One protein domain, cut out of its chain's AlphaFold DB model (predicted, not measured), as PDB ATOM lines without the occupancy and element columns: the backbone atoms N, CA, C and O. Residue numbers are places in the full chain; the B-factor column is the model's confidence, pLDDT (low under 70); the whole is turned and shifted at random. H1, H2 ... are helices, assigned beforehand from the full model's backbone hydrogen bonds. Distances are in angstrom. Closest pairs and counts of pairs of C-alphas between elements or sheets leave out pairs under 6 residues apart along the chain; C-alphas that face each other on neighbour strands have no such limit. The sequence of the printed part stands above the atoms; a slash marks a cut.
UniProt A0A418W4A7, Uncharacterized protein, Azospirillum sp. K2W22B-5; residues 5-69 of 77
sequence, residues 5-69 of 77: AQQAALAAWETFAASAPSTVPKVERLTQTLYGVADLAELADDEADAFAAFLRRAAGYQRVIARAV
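AT A GLANCE: This is residues 5 to 69 of the 77 residues of an uncharacterized protein of Azospirillum sp. K2W22B-5 (UniProt A0A418W4A7). One long helix, H3, makes the longest axis; the shorter H1 lies side by side with its first part and runs the same way, while H2 runs back the opposite way, set off from both at the third corner of a triangle of helices. H1 and H3 are the one pair of helices that touch; H2 is near both without clearly touching either, and at one end the link of residues 36 to 44 leads from the end of H2 across to the beginning of H3. The printed part has 65 residues, with three named helices in the order H1, H2, H3 and no named strand, and the class is all helix. The whole is compact, with a radius of gyration of the C-alphas of 11.8 A, yet elongated in outline, with spans of 37 by 20 by 15 A.

HOW THE PARTS SIT: H3, residues 45 to 68, is the longest helix. It touches H1, residues 5 to 19, with 29 pairs of C-alphas within 8 A. Their closest C-alphas, those of Ala 9 and Ala 52, are 4.3 A apart, and the two helices run the same way at a shallow tilt of 20 degrees. H2, residues 24 to 35, is close to H3 but not clearly touching it; their closest C-alphas, those of Tyr 35 and Glu 47, are 8.0 A apart. H2 and H3 run opposite ways at a shallow tilt of 28 degrees, 14.3 A from centre to centre. H2 is also close to H1 but not clearly touching it, with the closest C-alphas, those of Ala 17 and Val 24, 5.7 A apart. H1 and H2 run opposite ways at a shallow tilt of 28 degrees, 13.8 A from centre to centre. In H1, H2 and H3 every backbone O of residue i is within hydrogen-bond range of the N of residue i+4 inside the helix.

IN THESE COORDINATES: H3 has 24 residues and measures 34.9 A from C-alpha 45 at (-91.050, -4.880, -10.567) to C-alpha 68 at (-64.036, 14.800, -0.582). H1 has 15 residues and measures 21.3 A, beginning with C-alpha 5 at (-88.120, -1.904, -13.809). H2 has 12 residues and measures 16.2 A from Val 24 to Tyr 35.

THE WHOLE: The two C-alphas farthest apart, those of Ala 44 and Val 69, are 37.1 A apart. The printed part runs from residue 5 to residue 69 and has no cut. The link from H1 to H2, 4 residues, is tight; the link from H2 to H3, 9 residues, is short. The mean pLDDT of the printed part is 88.7, and residue 69 alone is under 70.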
ATOM      1  N   ALA A   5     -88.697  -2.022 -15.145       95.44
ATOM      2  CA  ALA A   5     -88.120  -1.904 -13.809       95.44
ATOM      3  C   ALA A   5     -86.818  -2.713 -13.703       95.44
ATOM      4  O   ALA A   5     -85.781  -2.177 -13.311       95.44
ATOM      5  N   GLN A   6     -86.823  -3.957 -14.189       95.56
ATOM      6  CA  GLN A   6     -85.629  -4.808 -14.238       95.56
ATOM      7  C   GLN A   6     -84.519  -4.203 -15.115       95.56
ATOM      8  O   GLN A   6     -83.352  -4.185 -14.725       95.56
ATOM      9  N   GLN A   7     -84.867  -3.622 -16.269       96.56
ATOM     10  CA  GLN A   7     -83.907  -2.889 -17.109       96.56
ATOM     11  C   GLN A   7     -83.298  -1.684 -16.379       96.56
ATOM     12  O   GLN A   7     -82.094  -1.441 -16.474       96.56
ATOM     13  N   ALA A   8     -84.108  -0.926 -15.635       95.62
ATOM     14  CA  ALA A   8     -83.625   0.208 -14.855       95.62
ATOM     15  C   ALA A   8     -82.708  -0.231 -13.702       95.62
ATOM     16  O   ALA A   8     -81.702   0.434 -13.439       95.62
ATOM     17  N   ALA A   9     -83.024  -1.351 -13.046       95.25
ATOM     18  CA  ALA A   9     -82.191  -1.962 -12.016       95.25
ATOM     19  C   ALA A   9     -80.826  -2.387 -12.569       95.25
ATOM     20  O   ALA A   9     -79.801  -2.032 -11.988       95.25
ATOM     21  N   LEU A  10     -80.800  -3.050 -13.728       94.38
ATOM     22  CA  LEU A  10     -79.562  -3.449 -14.404       94.38
ATOM     23  C   LEU A  10     -78.705  -2.243 -14.811       94.38
ATOM     24  O   LEU A  10     -77.518  -2.199 -14.504       94.38
ATOM     25  N   ALA A  11     -79.299  -1.209 -15.411       95.12
ATOM     26  CA  ALA A  11     -78.556  -0.001 -15.780       95.12
ATOM     27  C   ALA A  11     -77.978   0.738 -14.552       95.12
ATOM     28  O   ALA A  11     -76.859   1.268 -14.580       95.12
ATOM     29  N   ALA A  12     -78.730   0.775 -13.445       94.75
ATOM     30  CA  ALA A  12     -78.247   1.329 -12.184       94.75
ATOM     31  C   ALA A  12     -77.110   0.480 -11.592       94.75
ATOM     32  O   ALA A  12     -76.153   1.037 -11.046       94.75
ATOM     33  N   TRP A  13     -77.197  -0.846 -11.734       94.31
ATOM     34  CA  TRP A  13     -76.181  -1.792 -11.285       94.31
ATOM     35  C   TRP A  13     -74.868  -1.604 -12.031       94.31
ATOM     36  O   TRP A  13     -73.841  -1.413 -11.387       94.31
ATOM     37  N   GLU A  14     -74.900  -1.545 -13.361       93.69
ATOM     38  CA  GLU A  14     -73.711  -1.302 -14.186       93.69
ATOM     39  C   GLU A  14     -73.009   0.007 -13.800       93.69
ATOM     40  O   GLU A  14     -71.790   0.047 -13.617       93.69
ATOM     41  N   THR A  15     -73.787   1.073 -13.587       91.88
ATOM     42  CA  THR A  15     -73.251   2.375 -13.166       91.88
ATOM     43  C   THR A  15     -72.582   2.298 -11.790       91.88
ATOM     44  O   THR A  15     -71.500   2.855 -11.598       91.88
ATOM     45  N   PHE A  16     -73.219   1.626 -10.827       91.50
ATOM     46  CA  PHE A  16     -72.682   1.450  -9.477       91.50
ATOM     47  C   PHE A  16     -71.436   0.554  -9.464       91.50
ATOM     48  O   PHE A  16     -70.437   0.884  -8.823       91.50
ATOM     49  N   ALA A  17     -71.471  -0.565 -10.188       91.44
ATOM     50  CA  ALA A  17     -70.371  -1.515 -10.269       91.44
ATOM     51  C   ALA A  17     -69.117  -0.866 -10.868       91.44
ATOM     52  O   ALA A  17     -68.012  -1.073 -10.363       91.44
ATOM     53  N   ALA A  18     -69.295  -0.002 -11.874       89.81
ATOM     54  CA  ALA A  18     -68.213   0.789 -12.444       89.81
ATOM     55  C   ALA A  18     -67.630   1.813 -11.451       89.81
ATOM     56  O   ALA A  18     -66.423   2.054 -11.463       89.81
ATOM     57  N   SER A  19     -68.452   2.417 -10.582       86.31
ATOM     58  CA  SER A  19     -67.975   3.409  -9.607       86.31
ATOM     59  C   SER A  19     -67.382   2.806  -8.334       86.31
ATOM     60  O   SER A  19     -66.622   3.490  -7.647       86.31
ATOM     61  N   ALA A  20     -67.705   1.553  -8.005       85.06
ATOM     62  CA  ALA A  20     -67.197   0.882  -6.810       85.06
ATOM     63  C   ALA A  20     -67.062  -0.637  -6.962       85.06
ATOM     64  O   ALA A  20     -67.757  -1.406  -6.281       85.06
ATOM     65  N   PRO A  21     -66.084  -1.086  -7.762       87.62
ATOM     66  CA  PRO A  21     -65.871  -2.505  -8.035       87.62
ATOM     67  C   PRO A  21     -65.630  -3.328  -6.761       87.62
ATOM     68  O   PRO A  21     -66.108  -4.449  -6.640       87.62
ATOM     69  N   SER A  22     -64.968  -2.760  -5.747       87.31
ATOM     70  CA  SER A  22     -64.710  -3.446  -4.470       87.31
ATOM     71  C   SER A  22     -65.963  -3.684  -3.614       87.31
ATOM     72  O   SER A  22     -65.923  -4.463  -2.661       87.31
ATOM     73  N   THR A  23     -67.074  -3.008  -3.923       86.81
ATOM     74  CA  THR A  23     -68.330  -3.094  -3.156       86.81
ATOM     75  C   THR A  23     -69.340  -4.038  -3.811       86.81
ATOM     76  O   THR A  23     -70.205  -4.566  -3.118       86.81
ATOM     77  N   VAL A  24     -69.181  -4.316  -5.109       91.00
ATOM     78  CA  VAL A  24     -70.000  -5.244  -5.909       91.00
ATOM     79  C   VAL A  24     -70.302  -6.568  -5.191       91.00
ATOM     80  O   VAL A  24     -71.478  -6.805  -4.915       91.00
ATOM     81  N   PRO A  25     -69.312  -7.370  -4.748       90.94
ATOM     82  CA  PRO A  25     -69.594  -8.685  -4.156       90.94
ATOM     83  C   PRO A  25     -70.382  -8.608  -2.840       90.94
ATOM     84  O   PRO A  25     -71.007  -9.578  -2.414       90.94
ATOM     85  N   LYS A  26     -70.358  -7.456  -2.158       90.56
ATOM     86  CA  LYS A  26     -71.154  -7.236  -0.943       90.56
ATOM     87  C   LYS A  26     -72.605  -6.933  -1.291       90.56
ATOM     88  O   LYS A  26     -73.495  -7.418  -0.602       90.56
ATOM     89  N   VAL A  27     -72.835  -6.143  -2.339       89.69
ATOM     90  CA  VAL A  27     -74.189  -5.815  -2.787       89.69
ATOM     91  C   VAL A  27     -74.852  -7.026  -3.435       89.69
ATOM     92  O   VAL A  27     -75.992  -7.298  -3.096       89.69
ATOM     93  N   GLU A  28     -74.135  -7.823  -4.233       90.19
ATOM     94  CA  GLU A  28     -74.657  -9.094  -4.768       90.19
ATOM     95  C   GLU A  28     -75.131 -10.026  -3.647       90.19
ATOM     96  O   GLU A  28     -76.246 -10.542  -3.687       90.19
ATOM     97  N   ARG A  29     -74.325 -10.174  -2.587       90.12
ATOM     98  CA  ARG A  29     -74.706 -10.978  -1.419       90.12
ATOM     99  C   ARG A  29     -75.937 -10.422  -0.703       90.12
ATOM    100  O   ARG A  29     -76.773 -11.199  -0.249       90.12
ATOM    101  N   LEU A  30     -76.048  -9.098  -0.579       87.56
ATOM    102  CA  LEU A  30     -77.230  -8.462   0.005       87.56
ATOM    103  C   LEU A  30     -78.469  -8.714  -0.854       87.56
ATOM    104  O   LEU A  30     -79.495  -9.089  -0.302       87.56
ATOM    105  N   THR A  31     -78.369  -8.579  -2.177       87.44
ATOM    106  CA  THR A  31     -79.471  -8.852  -3.107       87.44
ATOM    107  C   THR A  31     -79.945 -10.300  -2.990       87.44
ATOM    108  O   THR A  31     -81.134 -10.532  -2.784       87.44
ATOM    109  N   GLN A  32     -79.020 -11.265  -3.004       89.31
ATOM    110  CA  GLN A  32     -79.340 -12.683  -2.801       89.31
ATOM    111  C   GLN A  32     -80.012 -12.936  -1.446       89.31
ATOM    112  O   GLN A  32     -80.946 -13.723  -1.352       89.31
ATOM    113  N   THR A  33     -79.559 -12.261  -0.388       88.94
ATOM    114  CA  THR A  33     -80.099 -12.453   0.967       88.94
ATOM    115  C   THR A  33     -81.482 -11.823   1.135       88.94
ATOM    116  O   THR A  33     -82.328 -12.393   1.816       88.94
ATOM    117  N   LEU A  34     -81.705 -10.638   0.561       87.19
ATOM    118  CA  LEU A  34     -82.931  -9.862   0.761       87.19
ATOM    119  C   LEU A  34     -84.068 -10.313  -0.150       87.19
ATOM    120  O   LEU A  34     -85.211 -10.333   0.293       87.19
ATOM    121  N   TYR A  35     -83.750 -10.675  -1.391       87.50
ATOM    122  CA  TYR A  35     -84.750 -11.010  -2.404       87.50
ATOM    123  C   TYR A  35     -84.769 -12.504  -2.743       87.50
ATOM    124  O   TYR A  35     -85.681 -12.974  -3.411       87.50
ATOM    125  N   GLY A  36     -83.771 -13.279  -2.299       89.88
ATOM    126  CA  GLY A  36     -83.686 -14.710  -2.605       89.88
ATOM    127  C   GLY A  36     -83.417 -15.019  -4.081       89.88
ATOM    128  O   GLY A  36     -83.570 -16.166  -4.490       89.88
ATOM    129  N   VAL A  37     -83.025 -14.015  -4.871       86.19
ATOM    130  CA  VAL A  37     -82.789 -14.135  -6.315       86.19
ATOM    131  C   VAL A  37     -81.313 -14.332  -6.635       86.19
ATOM    132  O   VAL A  37     -80.439 -13.793  -5.950       86.19
ATOM    133  N   ALA A  38     -81.030 -15.080  -7.701       84.19
ATOM    134  CA  ALA A  38     -79.672 -15.255  -8.213       84.19
ATOM    135  C   ALA A  38     -79.297 -14.168  -9.235       84.19
ATOM    136  O   ALA A  38     -78.115 -13.848  -9.375       84.19
ATOM    137  N   ASP A  39     -80.298 -13.588  -9.904       84.62
ATOM    138  CA  ASP A  39     -80.148 -12.574 -10.948       84.62
ATOM    139  C   ASP A  39     -81.109 -11.393 -10.703       84.62
ATOM    140  O   ASP A  39     -82.241 -11.560 -10.255       84.62
ATOM    141  N   LEU A  40     -80.678 -10.174 -11.035       84.12
ATOM    142  CA  LEU A  40     -81.520  -8.973 -10.988       84.12
ATOM    143  C   LEU A  40     -82.718  -9.051 -11.946       84.12
ATOM    144  O   LEU A  40     -83.729  -8.387 -11.724       84.12
ATOM    145  N   ALA A  41     -82.616  -9.870 -12.993       88.75
ATOM    146  CA  ALA A  41     -83.701 -10.194 -13.912       88.75
ATOM    147  C   ALA A  41     -84.858 -10.977 -13.264       88.75
ATOM    148  O   ALA A  41     -85.919 -11.101 -13.874       88.75
ATOM    149  N   GLU A  42     -84.661 -11.521 -12.063       91.31
ATOM    150  CA  GLU A  42     -85.668 -12.300 -11.332       91.31
ATOM    151  C   GLU A  42     -86.453 -11.451 -10.323       91.31
ATOM    152  O   GLU A  42     -87.445 -11.927  -9.778       91.31
ATOM    153  N   LEU A  43     -86.041 -10.199 -10.087       93.00
ATOM    154  CA  LEU A  43     -86.730  -9.294  -9.169       93.00
ATOM    155  C   LEU A  43     -88.154  -8.998  -9.644       93.00
ATOM    156  O   LEU A  43     -88.384  -8.775 -10.841       93.00
ATOM    157  N   ALA A  44     -89.088  -8.913  -8.696       94.62
ATOM    158  CA  ALA A  44     -90.389  -8.312  -8.958       94.62
ATOM    159  C   ALA A  44     -90.224  -6.823  -9.319       94.62
ATOM    160  O   ALA A  44     -89.226  -6.189  -8.971       94.62
ATOM    161  N   ASP A  45     -91.187  -6.246 -10.041       95.00
ATOM    162  CA  ASP A  45     -91.050  -4.880 -10.567       95.00
ATOM    163  C   ASP A  45     -90.864  -3.825  -9.462       95.00
ATOM    164  O   ASP A  45     -90.041  -2.919  -9.599       95.00
ATOM    165  N   ASP A  46     -91.575  -3.961  -8.346       95.12
ATOM    166  CA  ASP A  46     -91.460  -3.076  -7.187       95.12
ATOM    167  C   ASP A  46     -90.102  -3.214  -6.478       95.12
ATOM    168  O   ASP A  46     -89.486  -2.213  -6.097       95.12
ATOM    169  N   GLU A  47     -89.594  -4.440  -6.360       94.75
ATOM    170  CA  GLU A  47     -88.261  -4.720  -5.825       94.75
ATOM    171  C   GLU A  47     -87.162  -4.164  -6.734       94.75
ATOM    172  O   GLU A  47     -86.211  -3.542  -6.252       94.75
ATOM    173  N   ALA A  48     -87.306  -4.331  -8.050       95.38
ATOM    174  CA  ALA A  48     -86.383  -3.809  -9.047       95.38
ATOM    175  C   ALA A  48     -86.335  -2.274  -9.019       95.38
ATOM    176  O   ALA A  48     -85.245  -1.691  -9.033       95.38
ATOM    177  N   ASP A  49     -87.482  -1.602  -8.898       95.75
ATOM    178  CA  ASP A  49     -87.543  -0.144  -8.759       95.75
ATOM    179  C   ASP A  49     -86.883   0.337  -7.457       95.75
ATOM    180  O   ASP A  49     -86.076   1.281  -7.472       95.75
ATOM    181  N   ALA A  50     -87.162  -0.333  -6.333       93.50
ATOM    182  CA  ALA A  50     -86.541  -0.028  -5.046       93.50
ATOM    183  C   ALA A  50     -85.017  -0.223  -5.093       93.50
ATOM    184  O   ALA A  50     -84.251   0.644  -4.650       93.50
ATOM    185  N   PHE A  51     -84.561  -1.322  -5.691       94.44
ATOM    186  CA  PHE A  51     -83.147  -1.632  -5.854       94.44
ATOM    187  C   PHE A  51     -82.444  -0.615  -6.768       94.44
ATOM    188  O   PHE A  51     -81.383  -0.084  -6.422       94.44
ATOM    189  N   ALA A  52     -83.069  -0.234  -7.885       95.31
ATOM    190  CA  ALA A  52     -82.557   0.801  -8.781       95.31
ATOM    191  C   ALA A  52     -82.424   2.168  -8.083       95.31
ATOM    192  O   ALA A  52     -81.485   2.928  -8.352       95.31
ATOM    193  N   ALA A  53     -83.365   2.523  -7.202       94.75
ATOM    194  CA  ALA A  53     -83.295   3.750  -6.411       94.75
ATOM    195  C   ALA A  53     -82.152   3.701  -5.384       94.75
ATOM    196  O   ALA A  53     -81.386   4.666  -5.261       94.75
ATOM    197  N   PHE A  54     -81.991   2.567  -4.695       92.69
ATOM    198  CA  PHE A  54     -80.890   2.332  -3.764       92.69
ATOM    199  C   PHE A  54     -79.523   2.500  -4.443       92.69
ATOM    200  O   PHE A  54     -78.696   3.287  -3.972       92.69
ATOM    201  N   LEU A  55     -79.302   1.841  -5.584       93.38
ATOM    202  CA  LEU A  55     -78.030   1.897  -6.310       93.38
ATOM    203  C   LEU A  55     -77.688   3.309  -6.793       93.38
ATOM    204  O   LEU A  55     -76.551   3.760  -6.639       93.38
ATOM    205  N   ARG A  56     -78.677   4.052  -7.306       92.56
ATOM    206  CA  ARG A  56     -78.490   5.455  -7.709       92.56
ATOM    207  C   ARG A  56     -78.053   6.329  -6.535       92.56
ATOM    208  O   ARG A  56     -77.147   7.153  -6.681       92.56
ATOM    209  N   ARG A  57     -78.653   6.129  -5.359       91.06
ATOM    210  CA  ARG A  57     -78.273   6.848  -4.137       91.06
ATOM    211  C   ARG A  57     -76.867   6.464  -3.668       91.06
ATOM    212  O   ARG A  57     -76.078   7.350  -3.341       91.06
ATOM    213  N   ALA A  58     -76.532   5.175  -3.688       88.31
ATOM    214  CA  ALA A  58     -75.212   4.675  -3.313       88.31
ATOM    215  C   ALA A  58     -74.101   5.226  -4.226       88.31
ATOM    216  O   ALA A  58     -73.094   5.736  -3.731       88.31
ATOM    217  N   ALA A  59     -74.315   5.222  -5.545       86.44
ATOM    218  CA  ALA A  59     -73.397   5.829  -6.510       86.44
ATOM    219  C   ALA A  59     -73.230   7.343  -6.274       86.44
ATOM    220  O   ALA A  59     -72.127   7.883  -6.389       86.44
ATOM    221  N   GLY A  60     -74.306   8.037  -5.880       85.88
ATOM    222  CA  GLY A  60     -74.256   9.436  -5.455       85.88
ATOM    223  C   GLY A  60     -73.318   9.662  -4.267       85.88
ATOM    224  O   GLY A  60     -72.438  10.521  -4.337       85.88
ATOM    225  N   TYR A  61     -73.439   8.854  -3.208       83.94
ATOM    226  CA  TYR A  61     -72.548   8.941  -2.045       83.94
ATOM    227  C   TYR A  61     -71.089   8.645  -2.394       83.94
ATOM    228  O   TYR A  61     -70.200   9.359  -1.935       83.94
ATOM    229  N   GLN A  62     -70.825   7.660  -3.253       76.81
ATOM    230  CA  GLN A  62     -69.463   7.350  -3.696       76.81
ATOM    231  C   GLN A  62     -68.818   8.509  -4.447       76.81
ATOM    232  O   GLN A  62     -67.663   8.835  -4.186       76.81
ATOM    233  N   ARG A  63     -69.566   9.189  -5.325       75.56
ATOM    234  CA  ARG A  63     -69.072  10.395  -6.006       75.56
ATOM    235  C   ARG A  63     -68.753  11.518  -5.022       75.56
ATOM    236  O   ARG A  63     -67.773  12.228  -5.228       75.56
ATOM    237  N   VAL A  64     -69.555  11.689  -3.970       77.19
ATOM    238  CA  VAL A  64     -69.288  12.687  -2.921       77.19
ATOM    239  C   VAL A  64     -68.024  12.328  -2.140       77.19
ATOM    240  O   VAL A  64     -67.155  13.181  -1.987       77.19
ATOM    241  N   ILE A  65     -67.871  11.070  -1.717       74.44
ATOM    242  CA  ILE A  65     -66.681  10.593  -0.994       74.44
ATOM    243  C   ILE A  65     -65.423  10.737  -1.860       74.44
ATOM    244  O   ILE A  65     -64.430  11.291  -1.402       74.44
ATOM    245  N   ALA A  66     -65.478  10.316  -3.126       71.06
ATOM    246  CA  ALA A  66     -64.358  10.427  -4.062       71.06
ATOM    247  C   ALA A  66     -63.946  11.883  -4.337       71.06
ATOM    248  O   ALA A  66     -62.783  12.148  -4.615       71.06
ATOM    249  N   ARG A  67     -64.882  12.840  -4.253       72.75
ATOM    250  CA  ARG A  67     -64.582  14.279  -4.351       72.75
ATOM    251  C   ARG A  67     -64.042  14.869  -3.048       72.75
ATOM    252  O   ARG A  67     -63.308  15.849  -3.097       72.75
ATOM    253  N   ALA A  68     -64.432  14.315  -1.901       70.31
ATOM    254  CA  ALA A  68     -64.036  14.800  -0.582       70.31
ATOM    255  C   ALA A  68     -62.665  14.270  -0.128       70.31
ATOM    256  O   ALA A  68     -62.006  14.918   0.682       70.31
ATOM    257  N   VAL A  69     -62.229  13.115  -0.638       63.59
ATOM    258  CA  VAL A  69     -60.917  12.531  -0.337       63.59
ATOM    259  C   VAL A  69     -59.963  12.833  -1.496       63.59
ATOM    260  O   VAL A  69     -60.081  12.196  -2.543       63.59
TER     261      VAL A  69